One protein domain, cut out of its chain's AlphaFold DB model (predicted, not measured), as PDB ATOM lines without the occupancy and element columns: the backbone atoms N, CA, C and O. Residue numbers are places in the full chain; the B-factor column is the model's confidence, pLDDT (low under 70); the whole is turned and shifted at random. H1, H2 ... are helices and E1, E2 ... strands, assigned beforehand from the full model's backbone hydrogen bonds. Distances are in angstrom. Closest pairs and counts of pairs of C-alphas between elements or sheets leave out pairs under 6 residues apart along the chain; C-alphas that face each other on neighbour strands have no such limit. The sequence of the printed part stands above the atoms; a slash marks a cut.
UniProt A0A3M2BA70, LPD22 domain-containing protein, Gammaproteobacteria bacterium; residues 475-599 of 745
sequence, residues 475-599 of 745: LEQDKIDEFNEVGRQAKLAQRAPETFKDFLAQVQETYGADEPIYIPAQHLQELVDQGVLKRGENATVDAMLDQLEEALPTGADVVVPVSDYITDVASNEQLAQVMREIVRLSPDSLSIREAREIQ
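What this domain is: This is residues 475 to 599 of the 745 residues of the protein "LPD22 domain-containing protein" of Gammaproteobacteria bacterium (UniProt A0A3M2BA70). The short helix H6 sits near the middle of a cluster of mostly short helices, with H1, H3 and H5 packed on it; just before H6 in the chain comes E2, which pairs with E1 in a ribbon of two short strands, and H5 also packs along E2, in a domain of eight named helices and two named strands. H2 and H8 lie far out at opposite ends of the longest axis, and H8 touches no other helix. The printed part has 125 residues, with named elements in the order H1 H2 H3 E1 H4 H5 E2 H6 H7 H8; the sheet, in the order E1 - E2, is antiparallel and the class is mostly helix. The whole is compact and rounded, with a radius of gyration of the C-alphas of 14.0 A and spans of 37 by 32 by 24 A.

Where its parts are: Strand E1 is residues 517 to 520, with C-alpha 517 at (302.196, 388.441, 285.006), and E2 is residues 557 to 560. H1, residues 475 to 489, starts at C-alpha 475 (307.138, 392.358, 297.848) and measures 21.0 A; H3, residues 497 to 511, measures 21.1 A. H5, residues 539 to 551, measures 18.2 A, and H4, residues 521 to 529, measures 12.2 A. The shorter helices are H2, residues 491 to 495, H6, 562 to 569, H7, 573 to 579, and H8, 592 to 597, which ends at C-alpha 597 (318.963, 400.084, 284.381).

How they stand to each other: E1 and E2 are antiparallel neighbours at 154 degrees, with N 517 and O 560 2.8 A apart and N 558 and O 519 2.9 A apart. The closest C-alphas of H5 and E2, Gln 547 and Val 558, are 5.9 A apart. H4 touches H5, residues 548 to 551 alone, at a steep tilt of 60 degrees, opposite ways; the closest C-alphas are Ala 521 and Leu 548, 6.0 A. H6, the hub, touches H3 at a shallow tilt of 26 degrees, opposite ways, closest at C-alphas Leu 504 and Ser 563, 5.2 A. H1 touches H6 with residues 483 to 487 alone, at a steep tilt of 55 degrees, the same way, closest at C-alphas Gly 487 and Ile 566, 4.9 A. H5 touches H6 with residues 539 to 541 alone, closest at C-alphas Thr 540 and Asp 564, 6.2 A, and is only just about perpendicular to it at 73 degrees. H1 and H7 only just touch, with 3 pairs of C-alphas within 8 A, the closest Asn 484 and Ala 576 at 6.4 A. H2 and H3 touch only at the corner, closest at C-alphas Ala 493 and Phe 500, 5.5 A. Every O i to N i+4 pair is within hydrogen-bond range in H1, H2, H3, H6 and H8; it is 4 of 5 in H4, 7 of 9 in H5 and 2 of 3 in H7.

The domain as a whole: The two C-alphas farthest apart, Ala 496 and Gln 599, are 42.9 A apart. The printed part has no cut; the link from H7 to H8, residues 580 to 591, is long. The mean pLDDT of the printed part is 77.6, and 32 residues are under 70, among them 475 to 479, 510 to 515, 585 to 591 and 594 to 599.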
ATOM      1  N   LEU A 475     308.295 393.199 297.532       49.06
ATOM      2  CA  LEU A 475     307.138 392.358 297.848       49.06
ATOM      3  C   LEU A 475     306.632 391.586 296.620       49.06
ATOM      4  O   LEU A 475     306.282 390.413 296.733       49.06
ATOM      5  N   GLU A 476     306.635 392.216 295.442       57.84
ATOM      6  CA  GLU A 476     306.334 391.511 294.188       57.84
ATOM      7  C   GLU A 476     307.368 390.417 293.897       57.84
ATOM      8  O   GLU A 476     307.002 389.326 293.476       57.84
ATOM      9  N   GLN A 477     308.652 390.666 294.171       64.94
ATOM     10  CA  GLN A 477     309.713 389.680 293.954       64.94
ATOM     11  C   GLN A 477     309.695 388.531 294.969       64.94
ATOM     12  O   GLN A 477     309.994 387.406 294.580       64.94
ATOM     13  N   ASP A 478     309.282 388.771 296.217       65.38
ATOM     14  CA  ASP A 478     309.017 387.706 297.194       65.38
ATOM     15  C   ASP A 478     307.858 386.795 296.722       65.38
ATOM     16  O   ASP A 478     307.915 385.576 296.886       65.38
ATOM     17  N   LYS A 479     306.829 387.361 296.068       69.06
ATOM     18  CA  LYS A 479     305.698 386.602 295.493       69.06
ATOM     19  C   LYS A 479     306.039 385.890 294.179       69.06
ATOM     20  O   LYS A 479     305.623 384.751 293.986       69.06
ATOM     21  N   ILE A 480     306.851 386.498 293.313       76.62
ATOM     22  CA  ILE A 480     307.418 385.833 292.127       76.62
ATOM     23  C   ILE A 480     308.304 384.648 292.553       76.62
ATOM     24  O   ILE A 480     308.261 383.599 291.914       76.62
ATOM     25  N   ASP A 481     309.049 384.763 293.657       79.12
ATOM     26  CA  ASP A 481     309.800 383.640 294.232       79.12
ATOM     27  C   ASP A 481     308.899 382.539 294.800       79.12
ATOM     28  O   ASP A 481     309.179 381.363 294.574       79.12
ATOM     29  N   GLU A 482     307.793 382.882 295.466       69.88
ATOM     30  CA  GLU A 482     306.802 381.897 295.921       69.88
ATOM     31  C   GLU A 482     306.181 381.129 294.737       69.88
ATOM     32  O   GLU A 482     306.089 379.902 294.774       69.88
ATOM     33  N   PHE A 483     305.850 381.820 293.640       80.44
ATOM     34  CA  PHE A 483     305.379 381.202 292.393       80.44
ATOM     35  C   PHE A 483     306.445 380.317 291.724       80.44
ATOM     36  O   PHE A 483     306.136 379.203 291.289       80.44
ATOM     37  N   ASN A 484     307.701 380.775 291.680       80.81
ATOM     38  CA  ASN A 484     308.830 379.999 291.162       80.81
ATOM     39  C   ASN A 484     309.065 378.719 291.991       80.81
ATOM     40  O   ASN A 484     309.281 377.645 291.430       80.81
ATOM     41  N   GLU A 485     308.978 378.805 293.321       75.75
ATOM     42  CA  GLU A 485     309.129 377.659 294.224       75.75
ATOM     43  C   GLU A 485     307.963 376.665 294.095       75.75
ATOM     44  O   GLU A 485     308.195 375.457 294.032       75.75
ATOM     45  N   VAL A 486     306.719 377.153 293.989       74.06
ATOM     46  CA  VAL A 486     305.529 376.317 293.756       74.06
ATOM     47  C   VAL A 486     305.654 375.533 292.449       74.06
ATOM     48  O   VAL A 486     305.478 374.315 292.470       74.06
ATOM     49  N   GLY A 487     306.001 376.187 291.333       77.19
ATOM     50  CA  GLY A 487     306.194 375.508 290.046       77.19
ATOM     51  C   GLY A 487     307.316 374.467 290.105       77.19
ATOM     52  O   GLY A 487     307.115 373.305 289.751       77.19
ATOM     53  N   ARG A 488     308.478 374.839 290.662       81.12
ATOM     54  CA  ARG A 488     309.633 373.937 290.811       81.12
ATOM     55  C   ARG A 488     309.346 372.718 291.699       81.12
ATOM     56  O   ARG A 488     309.846 371.630 291.412       81.12
ATOM     57  N   GLN A 489     308.565 372.871 292.773       76.31
ATOM     58  CA  GLN A 489     308.216 371.767 293.679       76.31
ATOM     59  C   GLN A 489     307.013 370.931 293.216       76.31
ATOM     60  O   GLN A 489     306.805 369.837 293.748       76.31
ATOM     61  N   ALA A 490     306.207 371.407 292.265       76.12
ATOM     62  CA  ALA A 490     304.999 370.718 291.826       76.12
ATOM     63  C   ALA A 490     305.324 369.594 290.830       76.12
ATOM     64  O   ALA A 490     305.285 369.772 289.612       76.12
ATOM     65  N   LYS A 491     305.521 368.366 291.325       81.56
ATOM     66  CA  LYS A 491     305.583 367.182 290.448       81.56
ATOM     67  C   LYS A 491     304.266 366.967 289.700       81.56
ATOM     68  O   LYS A 491     304.247 366.243 288.708       81.56
ATOM     69  N   LEU A 492     303.156 367.550 290.165       74.50
ATOM     70  CA  LEU A 492     301.886 367.546 289.443       74.50
ATOM     71  C   LEU A 492     301.980 368.326 288.120       74.50
ATOM     72  O   LEU A 492     301.477 367.822 287.122       74.50
ATOM     73  N   ALA A 493     302.702 369.455 288.073       76.75
ATOM     74  CA  ALA A 493     302.963 370.202 286.836       76.75
ATOM     75  C   ALA A 493     303.646 369.316 285.781       76.75
ATOM     76  O   ALA A 493     303.251 369.277 284.622       76.75
ATOM     77  N   GLN A 494     304.630 368.523 286.216       80.50
ATOM     78  CA  GLN A 494     305.382 367.602 285.357       80.50
ATOM     79  C   GLN A 494     304.579 366.349 284.956       80.50
ATOM     80  O   GLN A 494     304.839 365.758 283.909       80.50
ATOM     81  N   ARG A 495     303.634 365.903 285.797       82.06
ATOM     82  CA  ARG A 495     302.853 364.666 285.594       82.06
ATOM     83  C   ARG A 495     301.539 364.876 284.841       82.06
ATOM     84  O   ARG A 495     301.107 363.968 284.136       82.06
ATOM     85  N   ALA A 496     300.895 366.022 285.030       82.12
ATOM     86  CA  ALA A 496     299.590 366.365 284.474       82.12
ATOM     87  C   ALA A 496     299.438 367.905 284.402       82.12
ATOM     88  O   ALA A 496     298.676 368.468 285.191       82.12
ATOM     89  N   PRO A 497     300.158 368.591 283.487       82.94
ATOM     90  CA  PRO A 497     300.217 370.057 283.437       82.94
ATOM     91  C   PRO A 497     298.832 370.700 283.328       82.94
ATOM     92  O   PRO A 497     298.507 371.549 284.147       82.94
ATOM     93  N   GLU A 498     297.969 370.222 282.427       84.69
ATOM     94  CA  GLU A 498     296.588 370.718 282.291       84.69
ATOM     95  C   GLU A 498     295.796 370.614 283.606       84.69
ATOM     96  O   GLU A 498     295.129 371.556 284.015       84.69
ATOM     97  N   THR A 499     295.923 369.498 284.333       84.00
ATOM     98  CA  THR A 499     295.240 369.290 285.625       84.00
ATOM     99  C   THR A 499     295.805 370.184 286.735       84.00
ATOM    100  O   THR A 499     295.099 370.482 287.700       84.00
ATOM    101  N   PHE A 500     297.059 370.627 286.612       82.31
ATOM    102  CA  PHE A 500     297.644 371.633 287.494       82.31
ATOM    103  C   PHE A 500     297.195 373.051 287.106       82.31
ATOM    104  O   PHE A 500     296.785 373.794 287.994       82.31
ATOM    105  N   LYS A 501     297.153 373.396 285.810       80.38
ATOM    106  CA  LYS A 501     296.593 374.665 285.306       80.38
ATOM    107  C   LYS A 501     295.130 374.840 285.717       80.38
ATOM    108  O   LYS A 501     294.798 375.881 286.273       80.38
ATOM    109  N   ASP A 502     294.297 373.809 285.539       82.56
ATOM    110  CA  ASP A 502     292.897 373.771 285.993       82.56
ATOM    111  C   ASP A 502     292.785 374.064 287.500       82.56
ATOM    112  O   ASP A 502     291.965 374.878 287.925       82.56
ATOM    113  N   PHE A 503     293.624 373.418 288.321       84.00
ATOM    114  CA  PHE A 503     293.652 373.637 289.769       84.00
ATOM    115  C   PHE A 503     294.065 375.070 290.127       84.00
ATOM    116  O   PHE A 503     293.384 375.715 290.922       84.00
ATOM    117  N   LEU A 504     295.146 375.584 289.533       76.25
ATOM    118  CA  LEU A 504     295.635 376.937 289.801       76.25
ATOM    119  C   LEU A 504     294.636 378.006 289.342       76.25
ATOM    120  O   LEU A 504     294.427 378.974 290.062       76.25
ATOM    121  N   ALA A 505     293.971 377.816 288.198       77.38
ATOM    122  CA  ALA A 505     292.918 378.714 287.725       77.38
ATOM    123  C   ALA A 505     291.689 378.707 288.653       77.38
ATOM    124  O   ALA A 505     291.165 379.766 288.985       77.38
ATOM    125  N   GLN A 506     291.267 377.534 289.142       76.38
ATOM    126  CA  GLN A 506     290.150 377.424 290.089       76.38
ATOM    127  C   GLN A 506     290.490 378.038 291.464       76.38
ATOM    128  O   GLN A 506     289.631 378.648 292.106       76.38
ATOM    129  N   VAL A 507     291.749 377.932 291.904       69.69
ATOM    130  CA  VAL A 507     292.278 378.655 293.075       69.69
ATOM    131  C   VAL A 507     292.267 380.169 292.832       69.69
ATOM    132  O   VAL A 507     291.774 380.912 293.678       69.69
ATOM    133  N   GLN A 508     292.756 380.628 291.676       68.75
ATOM    134  CA  GLN A 508     292.809 382.043 291.298       68.75
ATOM    135  C   GLN A 508     291.411 382.689 291.324       68.75
ATOM    136  O   GLN A 508     291.220 383.691 292.014       68.75
ATOM    137  N   GLU A 509     290.426 382.053 290.675       73.62
ATOM    138  CA  GLU A 509     289.010 382.463 290.670       73.62
ATOM    139  C   GLU A 509     288.436 382.530 292.097       73.62
ATOM    140  O   GLU A 509     287.761 383.490 292.464       73.62
ATOM    141  N   THR A 510     288.746 381.538 292.943       65.06
ATOM    142  CA  THR A 510     288.218 381.448 294.318       65.06
ATOM    143  C   THR A 510     288.714 382.575 295.233       65.06
ATOM    144  O   THR A 510     287.996 382.972 296.154       65.06
ATOM    145  N   TYR A 511     289.912 383.115 294.987       58.62
ATOM    146  CA  TYR A 511     290.490 384.213 295.774       58.62
ATOM    147  C   TYR A 511     290.471 385.580 295.064       58.62
ATOM    148  O   TYR A 511     290.975 386.548 295.633       58.62
ATOM    149  N   GLY A 512     289.869 385.682 293.871       58.38
ATOM    150  CA  GLY A 512     289.802 386.924 293.084       58.38
ATOM    151  C   GLY A 512     291.177 387.428 292.634       58.38
ATOM    152  O   GLY A 512     291.409 388.633 292.561       58.38
ATOM    153  N   ALA A 513     292.110 386.506 292.408       59.66
ATOM    154  CA  ALA A 513     293.535 386.771 292.233       59.66
ATOM    155  C   ALA A 513     293.931 386.917 290.748       59.66
ATOM    156  O   ALA A 513     294.985 386.444 290.331       59.66
ATOM    157  N   ASP A 514     293.069 387.542 289.941       60.22
ATOM    158  CA  ASP A 514     293.126 387.544 288.467       60.22
ATOM    159  C   ASP A 514     294.176 388.490 287.845       60.22
ATOM    160  O   ASP A 514     294.111 388.813 286.658       60.22
ATOM    161  N   GLU A 515     295.148 388.945 288.634       61.97
ATOM    162  CA  GLU A 515     296.237 389.821 288.192       61.97
ATOM    163  C   GLU A 515     297.276 389.001 287.403       61.97
ATOM    164  O   GLU A 515     297.908 388.110 287.973       61.97
ATOM    165  N   PRO A 516     297.464 389.245 286.090       74.06
ATOM    166  CA  PRO A 516     298.397 388.472 285.284       74.06
ATOM    167  C   PRO A 516     299.846 388.916 285.519       74.06
ATOM    168  O   PRO A 516     300.126 390.021 285.981       74.06
ATOM    169  N   ILE A 517     300.788 388.070 285.111       80.94
ATOM    170  CA  ILE A 517     302.196 388.441 285.006       80.94
ATOM    171  C   ILE A 517     302.409 389.313 283.767       80.94
ATOM    172  O   ILE A 517     301.999 388.964 282.658       80.94
ATOM    173  N   TYR A 518     303.084 390.440 283.970       81.81
ATOM    174  CA  TYR A 518     303.482 391.384 282.933       81.81
ATOM    175  C   TYR A 518     304.980 391.242 282.649       81.81
ATOM    176  O   TYR A 518     305.777 391.001 283.563       81.81
ATOM    177  N   ILE A 519     305.369 391.384 281.381       87.38
ATOM    178  CA  ILE A 519     306.764 391.286 280.943       87.38
ATOM    179  C   ILE A 519     307.061 392.370 279.892       87.38
ATOM    180  O   ILE A 519     306.449 392.346 278.819       87.38
ATOM    181  N   PRO A 520     308.027 393.283 280.120       84.25
ATOM    182  CA  PRO A 520     308.404 394.291 279.135       84.25
ATOM    183  C   PRO A 520     308.910 393.650 277.834       84.25
ATOM    184  O   PRO A 520     309.931 392.955 277.824       84.25
ATOM    185  N   ALA A 521     308.235 393.916 276.709       86.25
ATOM    186  CA  ALA A 521     308.526 393.271 275.422       86.25
ATOM    187  C   ALA A 521     309.988 393.434 274.959       86.25
ATOM    188  O   ALA A 521     310.549 392.542 274.330       86.25
ATOM    189  N   GLN A 522     310.633 394.553 275.305       85.50
ATOM    190  CA  GLN A 522     312.042 394.800 274.977       85.50
ATOM    191  C   GLN A 522     312.983 393.818 275.690       85.50
ATOM    192  O   GLN A 522     313.859 393.238 275.055       85.50
ATOM    193  N   HIS A 523     312.779 393.582 276.991       92.00
ATOM    194  CA  HIS A 523     313.582 392.624 277.756       92.00
ATOM    195  C   HIS A 523     313.255 391.175 277.386       92.00
ATOM    196  O   HIS A 523     314.156 390.339 277.382       92.00
ATOM    197  N   LEU A 524     312.003 390.881 277.019       90.31
ATOM    198  CA  LEU A 524     311.603 389.564 276.523       90.31
ATOM    199  C   LEU A 524     312.255 389.240 275.165       90.31
ATOM    200  O   LEU A 524     312.786 388.143 275.000       90.31
ATOM    201  N   GLN A 525     312.298 390.194 274.223       90.44
ATOM    202  CA  GLN A 525     312.983 390.027 272.931       90.44
ATOM    203  C   GLN A 525     314.465 389.686 273.098       90.44
ATOM    204  O   GLN A 525     314.972 388.825 272.384       90.44
ATOM    205  N   GLU A 526     315.158 390.287 274.067       89.06
ATOM    206  CA  GLU A 526     316.558 389.937 274.326       89.06
ATOM    207  C   GLU A 526     316.744 388.463 274.717       89.06
ATOM    208  O   GLU A 526     317.779 387.882 274.393       89.06
ATOM    209  N   LEU A 527     315.764 387.833 275.377       89.69
ATOM    210  CA  LEU A 527     315.814 386.400 275.693       89.69
ATOM    211  C   LEU A 527     315.588 385.523 274.453       89.69
ATOM    212  O   LEU A 527     316.117 384.410 274.386       89.69
ATOM    213  N   VAL A 528     314.850 386.023 273.459       91.19
ATOM    214  CA  VAL A 528     314.710 385.387 272.139       91.19
ATOM    215  C   VAL A 528     316.013 385.524 271.344       91.19
ATOM    216  O   VAL A 528     316.524 384.528 270.832       91.19
ATOM    217  N   ASP A 529     316.610 386.720 271.313       90.62
ATOM    218  CA  ASP A 529     317.878 387.002 270.617       90.62
ATOM    219  C   ASP A 529     319.065 386.225 271.215       90.62
ATOM    220  O   ASP A 529     319.948 385.764 270.490       90.62
ATOM    221  N   GLN A 530     319.076 386.032 272.539       88.50
ATOM    222  CA  GLN A 530     320.041 385.176 273.241       88.50
ATOM    223  C   GLN A 530     319.789 383.674 273.018       88.50
ATOM    224  O   GLN A 530     320.611 382.847 273.418       88.50
ATOM    225  N   GLY A 531     318.669 383.296 272.394       87.38
ATOM    226  CA  GLY A 531     318.277 381.905 272.196       87.38
ATOM    227  C   GLY A 531     317.941 381.177 273.499       87.38
ATOM    228  O   GLY A 531     318.105 379.957 273.566       87.38
ATOM    229  N   VAL A 532     317.495 381.902 274.531       87.69
ATOM    230  CA  VAL A 532     316.941 381.324 275.763       87.69
ATOM    231  C   VAL A 532     315.552 380.776 275.439       87.69
ATOM    232  O   VAL A 532     315.384 379.559 275.424       87.69
ATOM    233  N   LEU A 533     314.624 381.655 275.047       87.06
ATOM    234  CA  LEU A 533     313.265 381.303 274.623       87.06
ATOM    235  C   LEU A 533     313.242 380.742 273.197       87.06
ATOM    236  O   LEU A 533     313.863 381.312 272.295       87.06
ATOM    237  N   LYS A 534     312.508 379.644 272.970       85.81
ATOM    238  CA  LYS A 534     312.355 379.028 271.640       85.81
ATOM    239  C   LYS A 534     310.909 378.646 271.349       85.81
ATOM    240  O   LYS A 534     310.227 378.064 272.184       85.81
ATOM    241  N   ARG A 535     310.472 378.911 270.115       86.31
ATOM    242  CA  ARG A 535     309.157 378.482 269.626       86.31
ATOM    243  C   ARG A 535     309.086 376.947 269.580       86.31
ATOM    244  O   ARG A 535     310.007 376.309 269.065       86.31
ATOM    245  N   GLY A 536     308.009 376.369 270.104       80.25
ATOM    246  CA  GLY A 536     307.804 374.932 270.287       80.25
ATOM    247  C   GLY A 536     308.370 374.351 271.590       80.25
ATOM    248  O   GLY A 536     308.465 373.130 271.697       80.25
ATOM    249  N   GLU A 537     308.771 375.183 272.559       80.38
ATOM    250  CA  GLU A 537     309.259 374.735 273.875       80.38
ATOM    251  C   GLU A 537     308.106 374.401 274.839       80.38
ATOM    252  O   GLU A 537     308.088 373.315 275.421       80.38
ATOM    253  N   ASN A 538     307.110 375.285 274.954       85.69
ATOM    254  CA  ASN A 538     305.805 375.022 275.570       85.69
ATOM    255  C   ASN A 538     304.750 376.029 275.065       85.69
ATOM    256  O   ASN A 538     305.083 377.002 274.385       85.69
ATOM    257  N   ALA A 539     303.474 375.791 275.387       86.25
ATOM    258  CA  ALA A 539     302.358 376.587 274.874       86.25
ATOM    259  C   ALA A 539     302.377 378.039 275.383       86.25
ATOM    260  O   ALA A 539     302.070 378.960 274.626       86.25
ATOM    261  N   THR A 540     302.774 378.258 276.638       86.75
ATOM    262  CA  THR A 540     302.888 379.602 277.216       86.75
ATOM    263  C   THR A 540     304.013 380.412 276.561       86.75
ATOM    264  O   THR A 540     303.815 381.587 276.264       86.75
ATOM    265  N   VAL A 541     305.162 379.798 276.259       89.69
ATOM    266  CA  VAL A 541     306.266 380.426 275.510       89.69
ATOM    267  C   VAL A 541     305.846 380.745 274.075       89.69
ATOM    268  O   VAL A 541     306.125 381.844 273.601       89.69
ATOM    269  N   ASP A 542     305.123 379.853 273.394       90.19
ATOM    270  CA  ASP A 542     304.590 380.143 272.056       90.19
ATOM    271  C   ASP A 542     303.617 381.335 272.075       90.19
ATOM    272  O   ASP A 542     303.738 382.234 271.242       90.19
ATOM    273  N   ALA A 543     302.731 381.411 273.075       87.19
ATOM    274  CA  ALA A 543     301.823 382.544 273.262       87.19
ATOM    275  C   ALA A 543     302.548 383.856 273.630       87.19
ATOM    276  O   ALA A 543     302.135 384.928 273.183       87.19
ATOM    277  N   MET A 544     303.639 383.796 274.404       90.12
ATOM    278  CA  MET A 544     304.502 384.959 274.657       90.12
ATOM    279  C   MET A 544     305.153 385.467 273.367       90.12
ATOM    280  O   MET A 544     305.196 386.674 273.141       90.12
ATOM    281  N   LEU A 545     305.653 384.559 272.522       91.00
ATOM    282  CA  LEU A 545     306.294 384.896 271.249       91.00
ATOM    283  C   LEU A 545     305.296 385.479 270.238       91.00
ATOM    284  O   LEU A 545     305.648 386.411 269.522       91.00
ATOM    285  N   ASP A 546     304.056 384.986 270.213       89.12
ATOM    286  CA  ASP A 546     302.986 385.553 269.380       89.12
ATOM    287  C   ASP A 546     302.597 386.974 269.830       89.12
ATOM    288  O   ASP A 546     302.482 387.874 268.999       89.12
ATOM    289  N   GLN A 547     302.466 387.222 271.141       84.94
ATOM    290  CA  GLN A 547     302.215 388.574 271.670       84.94
ATOM    291  C   GLN A 547     303.391 389.536 271.431       84.94
ATOM    292  O   GLN A 547     303.185 390.729 271.200       84.94
ATOM    293  N   LEU A 548     304.628 389.037 271.490       86.75
ATOM    294  CA  LEU A 548     305.846 389.839 271.363       86.75
ATOM    295  C   LEU A 548     305.935 390.571 270.011       86.75
ATOM    296  O   LEU A 548     306.361 391.729 269.972       86.75
ATOM    297  N   GLU A 549     305.483 389.934 268.925       82.62
ATOM    298  CA  GLU A 549     305.445 390.536 267.583       82.62
ATOM    299  C   GLU A 549     304.514 391.770 267.516       82.62
ATOM    300  O   GLU A 549     304.820 392.734 266.807       82.62
ATOM    301  N   GLU A 550     303.427 391.801 268.300       78.31
ATOM    302  CA  GLU A 550     302.498 392.943 268.399       78.31
ATOM    303  C   GLU A 550     302.916 393.985 269.458       78.31
ATOM    304  O   GLU A 550     302.664 395.187 269.303       78.31
ATOM    305  N   ALA A 551     303.587 393.548 270.528       66.62
ATOM    306  CA  ALA A 551     303.998 394.401 271.642       66.62
ATOM    307  C   ALA A 551     305.242 395.257 271.326       66.62
ATOM    308  O   ALA A 551     305.322 396.420 271.733       66.62
ATOM    309  N   LEU A 552     306.205 394.736 270.553       78.12
ATOM    310  CA  LEU A 552     307.454 395.446 270.234       78.12
ATOM    311  C   LEU A 552     307.275 396.802 269.518       78.12
ATOM    312  O   LEU A 552     307.934 397.761 269.927       78.12
ATOM    313  N   PRO A 553     306.410 396.956 268.492       69.50
ATOM    314  CA  PRO A 553     306.225 398.241 267.806       69.50
ATOM    315  C   PRO A 553     305.546 399.319 268.662       69.50
ATOM    316  O   PRO A 553     305.655 400.505 268.349       69.50
ATOM    317  N   THR A 554     304.816 398.913 269.705       57.44
ATOM    318  CA  THR A 554     304.052 399.807 270.590       57.44
ATOM    319  C   THR A 554     304.774 400.096 271.905       57.44
ATOM    320  O   THR A 554     304.512 401.128 272.523       57.44
ATOM    321  N   GLY A 555     305.703 399.227 272.314       66.06
ATOM    322  CA  GLY A 555     306.339 399.276 273.629       66.06
ATOM    323  C   GLY A 555     305.432 398.772 274.755       66.06
ATOM    324  O   GLY A 555     305.641 399.167 275.898       66.06
ATOM    325  N   ALA A 556     304.427 397.953 274.432       56.22
ATOM    326  CA  ALA A 556     303.563 397.299 275.409       56.22
ATOM    327  C   ALA A 556     304.268 396.116 276.105       56.22
ATOM    328  O   ALA A 556     305.327 395.654 275.670       56.22
ATOM    329  N   ASP A 557     303.655 395.609 277.173       72.44
ATOM    330  CA  ASP A 557     304.053 394.365 277.833       72.44
ATOM    331  C   ASP A 557     303.397 393.152 277.163       72.44
ATOM    332  O   ASP A 557     302.276 393.229 276.658       72.44
ATOM    333  N   VAL A 558     304.083 392.013 277.230       82.50
ATOM    334  CA  VAL A 558     303.482 390.689 277.037       82.50
ATOM    335  C   VAL A 558     302.820 390.268 278.349       82.50
ATOM    336  O   VAL A 558     303.394 390.452 279.424       82.50
ATOM    337  N   VAL A 559     301.607 389.719 278.264       82.38
ATOM    338  CA  VAL A 559     300.745 389.416 279.415       82.38
ATOM    339  C   VAL A 559     300.502 387.911 279.511       82.38
ATOM    340  O   VAL A 559     300.121 387.263 278.534       82.38
ATOM    341  N   VAL A 560     300.729 387.343 280.696       82.75
ATOM    342  CA  VAL A 560     300.788 385.894 280.934       82.75
ATOM    343  C   VAL A 560     299.921 385.527 282.146       82.75
ATOM    344  O   VAL A 560     300.138 386.084 283.222       82.75
ATOM    345  N   PRO A 561     298.957 384.592 282.036       84.44
ATOM    346  CA  PRO A 561     298.205 384.111 283.197       84.44
ATOM    347  C   PRO A 561     299.126 383.479 284.250       84.44
ATOM    348  O   PRO A 561     300.093 382.793 283.913       84.44
ATOM    349  N   VAL A 562     298.829 383.674 285.537       82.25
ATOM    350  CA  VAL A 562     299.699 383.182 286.623       82.25
ATOM    351  C   VAL A 562     299.721 381.648 286.672       82.25
ATOM    352  O   VAL A 562     300.775 381.056 286.889       82.25
ATOM    353  N   SER A 563     298.595 380.988 286.386       82.50
ATOM    354  CA  SER A 563     298.500 379.525 286.245       82.50
ATOM    355  C   SER A 563     299.396 378.963 285.129       82.50
ATOM    356  O   SER A 563     300.067 377.944 285.322       82.50
ATOM    357  N   ASP A 564     299.451 379.651 283.984       86.19
ATOM    358  CA  ASP A 564     300.335 379.333 282.860       86.19
ATOM    359  C   ASP A 564     301.808 379.555 283.226       86.19
ATOM    360  O   ASP A 564     302.628 378.662 283.028       86.19
ATOM    361  N   TYR A 565     302.147 380.698 283.833       88.19
ATOM    362  CA  TYR A 565     303.511 380.978 284.288       88.19
ATOM    363  C   TYR A 565     304.001 379.937 285.309       88.19
ATOM    364  O   TYR A 565     305.093 379.388 285.157       88.19
ATOM    365  N   ILE A 566     303.197 379.618 286.330       82.50
ATOM    366  CA  ILE A 566     303.572 378.642 287.364       82.50
ATOM    367  C   ILE A 566     303.754 377.235 286.767       82.50
ATOM    368  O   ILE A 566     304.641 376.497 287.197       82.50
ATOM    369  N   THR A 567     302.957 376.853 285.766       83.06
ATOM    370  CA  THR A 567     303.054 375.509 285.173       83.06
ATOM    371  C   THR A 567     304.187 375.402 284.153       83.06
ATOM    372  O   THR A 567     304.992 374.475 284.245       83.06
ATOM    373  N   ASP A 568     304.290 376.343 283.215       88.12
ATOM    374  CA  ASP A 568     305.132 376.202 282.019       88.12
ATOM    375  C   ASP A 568     306.467 376.965 282.126       88.12
ATOM    376  O   ASP A 568     307.424 376.630 281.424       88.12
ATOM    377  N   VAL A 569     306.567 377.967 283.011       88.25
ATOM    378  CA  VAL A 569     307.776 378.797 283.191       88.25
ATOM    379  C   VAL A 569     308.502 378.444 284.490       88.25
ATOM    380  O   VAL A 569     309.666 378.046 284.451       88.25
ATOM    381  N   ALA A 570     307.816 378.525 285.634       85.00
ATOM    382  CA  ALA A 570     308.390 378.270 286.959       85.00
ATOM    383  C   ALA A 570     308.893 376.825 287.148       85.00
ATOM    384  O   ALA A 570     309.890 376.599 287.834       85.00
ATOM    385  N   SER A 571     308.251 375.845 286.501       81.88
ATOM    386  CA  SER A 571     308.691 374.439 286.500       81.88
ATOM    387  C   SER A 571     310.077 374.222 285.870       81.88
ATOM    388  O   SER A 571     310.706 373.192 286.120       81.88
ATOM    389  N   ASN A 572     310.566 375.162 285.053       85.88
ATOM    390  CA  ASN A 572     311.903 375.141 284.466       85.88
ATOM    391  C   ASN A 572     312.810 376.127 285.217       85.88
ATOM    392  O   ASN A 572     312.830 377.314 284.911       85.88
ATOM    393  N   GLU A 573     313.602 375.625 286.169       83.81
ATOM    394  CA  GLU A 573     314.476 376.430 287.041       83.81
ATOM    395  C   GLU A 573     315.385 377.419 286.282       83.81
ATOM    396  O   GLU A 573     315.591 378.545 286.734       83.81
ATOM    397  N   GLN A 574     315.894 377.032 285.108       85.38
ATOM    398  CA  GLN A 574     316.784 377.872 284.299       85.38
ATOM    399  C   GLN A 574     316.024 379.016 283.623       85.38
ATOM    400  O   GLN A 574     316.522 380.140 283.572       85.38
ATOM    401  N   LEU A 575     314.808 378.748 283.141       86.62
ATOM    402  CA  LEU A 575     313.947 379.777 282.568       86.62
ATOM    403  C   LEU A 575     313.391 380.695 283.666       86.62
ATOM    404  O   LEU A 575     313.495 381.911 283.545       86.62
ATOM    405  N   ALA A 576     312.896 380.128 284.769       85.06
ATOM    406  CA  ALA A 576     312.398 380.854 285.935       85.06
ATOM    407  C   ALA A 576     313.432 381.847 286.495       85.06
ATOM    408  O   ALA A 576     313.100 383.005 286.750       85.06
ATOM    409  N   GLN A 577     314.702 381.435 286.622       86.31
ATOM    410  CA  GLN A 577     315.777 382.305 287.111       86.31
ATOM    411  C   GLN A 577     316.021 383.524 286.205       86.31
ATOM    412  O   GLN A 577     316.307 384.608 286.711       86.31
ATOM    413  N   VAL A 578     315.912 383.360 284.884       88.00
ATOM    414  CA  VAL A 578     316.104 384.452 283.914       88.00
ATOM    415  C   VAL A 578     314.861 385.343 283.842       88.00
ATOM    416  O   VAL A 578     314.974 386.568 283.884       88.00
ATOM    417  N   MET A 579     313.670 384.740 283.803       89.06
ATOM    418  CA  MET A 579     312.389 385.449 283.750       89.06
ATOM    419  C   MET A 579     312.158 386.296 285.009       89.06
ATOM    420  O   MET A 579     311.679 387.422 284.896       89.06
ATOM    421  N   ARG A 580     312.593 385.828 286.189       88.12
ATOM    422  CA  ARG A 580     312.528 386.573 287.458       88.12
ATOM    423  C   ARG A 580     313.042 388.013 287.350       88.12
ATOM    424  O   ARG A 580     312.452 388.909 287.953       88.12
ATOM    425  N   GLU A 581     314.143 388.251 286.629       85.56
ATOM    426  CA  GLU A 581     314.723 389.599 286.571       85.56
ATOM    427  C   GLU A 581     313.868 390.589 285.763       85.56
ATOM    428  O   GLU A 581     314.007 391.793 285.976       85.56
ATOM    429  N   ILE A 582     312.982 390.100 284.884       84.75
ATOM    430  CA  ILE A 582     312.200 390.900 283.921       84.75
ATOM    431  C   ILE A 582     310.676 390.838 284.144       84.75
ATOM    432  O   ILE A 582     309.946 391.663 283.607       84.75
ATOM    433  N   VAL A 583     310.191 389.878 284.934       85.50
ATOM    434  CA  VAL A 583     308.773 389.695 285.293       85.50
ATOM    435  C   VAL A 583     308.335 390.682 286.377       85.50
ATOM    436  O   VAL A 583     309.100 391.004 287.294       85.50
ATOM    437  N   ARG A 584     307.076 391.126 286.292       74.19
ATOM    438  CA  ARG A 584     306.413 391.986 287.282       74.19
ATOM    439  C   ARG A 584     304.926 391.630 287.452       74.19
ATOM    440  O   ARG A 584     304.331 391.063 286.537       74.19
ATOM    441  N   LEU A 585     304.331 391.931 288.611       64.12
ATOM    442  CA  LEU A 585     302.930 391.587 288.933       64.12
ATOM    443  C   LEU A 585     301.958 392.757 288.713       64.12
ATOM    444  O   LEU A 585     300.746 392.578 288.780       64.12
ATOM    445  N   SER A 586     302.460 393.966 288.454       57.00
ATOM    446  CA  SER A 586     301.620 395.147 288.209       57.00
ATOM    447  C   SER A 586     302.162 396.052 287.095       57.00
ATOM    448  O   SER A 586     303.375 396.258 287.017       57.00
ATOM    449  N   PRO A 587     301.300 396.671 286.265       53.38
ATOM    450  CA  PRO A 587     301.721 397.447 285.093       53.38
ATOM    451  C   PRO A 587     302.412 398.785 285.427       53.38
ATOM    452  O   PRO A 587     303.094 399.344 284.567       53.38
ATOM    453  N   ASP A 588     302.294 399.271 286.667       50.06
ATOM    454  CA  ASP A 588     302.978 400.476 287.174       50.06
ATOM    455  C   ASP A 588     304.262 400.169 287.978       50.06
ATOM    456  O   ASP A 588     304.974 401.082 288.404       50.06
ATOM    457  N   SER A 589     304.568 398.887 288.204       57.28
ATOM    458  CA  SER A 589     305.763 398.435 288.931       57.28
ATOM    459  C   SER A 589     307.011 398.407 288.034       57.28
ATOM    460  O   SER A 589     306.913 398.534 286.813       57.28
ATOM    461  N   LEU A 590     308.196 398.208 288.619       59.38
ATOM    462  CA  LEU A 590     309.442 398.005 287.871       59.38
ATOM    463  C   LEU A 590     310.021 396.622 288.181       59.38
ATOM    464  O   LEU A 590     310.232 396.281 289.348       59.38
ATOM    465  N   SER A 591     310.367 395.865 287.144       68.31
ATOM    466  CA  SER A 591     311.154 394.635 287.279       68.31
ATOM    467  C   SER A 591     312.526 394.906 287.923       68.31
ATOM    468  O   SER A 591     313.011 396.045 287.964       68.31
ATOM    469  N   ILE A 592     313.202 393.858 288.419       71.31
ATOM    470  CA  ILE A 592     314.579 393.979 288.944       71.31
ATOM    471  C   ILE A 592     315.501 394.608 287.895       71.31
ATOM    472  O   ILE A 592     316.359 395.429 288.233       71.31
ATOM    473  N   ARG A 593     315.330 394.229 286.627       79.19
ATOM    474  CA  ARG A 593     316.162 394.687 285.526       79.19
ATOM    475  C   ARG A 593     315.960 396.171 285.231       79.19
ATOM    476  O   ARG A 593     316.940 396.914 285.261       79.19
ATOM    477  N   GLU A 594     314.722 396.631 285.054       67.62
ATOM    478  CA  GLU A 594     314.424 398.063 284.879       67.62
ATOM    479  C   GLU A 594     314.931 398.887 286.075       67.62
ATOM    480  O   GLU A 594     315.576 399.926 285.909       67.62
ATOM    481  N   ALA A 595     314.716 398.385 287.296       61.78
ATOM    482  CA  ALA A 595     315.170 399.035 288.520       61.78
ATOM    483  C   ALA A 595     316.705 399.137 288.624       61.78
ATOM    484  O   ALA A 595     317.199 400.063 289.271       61.78
ATOM    485  N   ARG A 596     317.476 398.239 287.989       65.69
ATOM    486  CA  ARG A 596     318.941 398.366 287.839       65.69
ATOM    487  C   ARG A 596     319.316 399.347 286.728       65.69
ATOM    488  O   ARG A 596     320.172 400.201 286.947       65.69
ATOM    489  N   GLU A 597     318.677 399.253 285.563       59.59
ATOM    490  CA  GLU A 597     318.963 400.084 284.381       59.59
ATOM    491  C   GLU A 597     318.698 401.585 284.626       59.59
ATOM    492  O   GLU A 597     319.359 402.442 284.040       59.59
ATOM    493  N   ILE A 598     317.808 401.927 285.563       49.44
ATOM    494  CA  ILE A 598     317.509 403.313 285.968       49.44
ATOM    495  C   ILE A 598     318.620 403.966 286.828       49.44
ATOM    496  O   ILE A 598     318.733 405.195 286.843       49.44
ATOM    497  N   GLN A 599     319.455 403.193 287.534       42.38
ATOM    498  CA  GLN A 599     320.358 403.716 288.580       42.38
ATOM    499  C   GLN A 599     321.620 404.491 288.110       42.38
ATOM    500  O   GLN A 599     322.009 405.419 288.824       42.38
TER     501      GLN A 599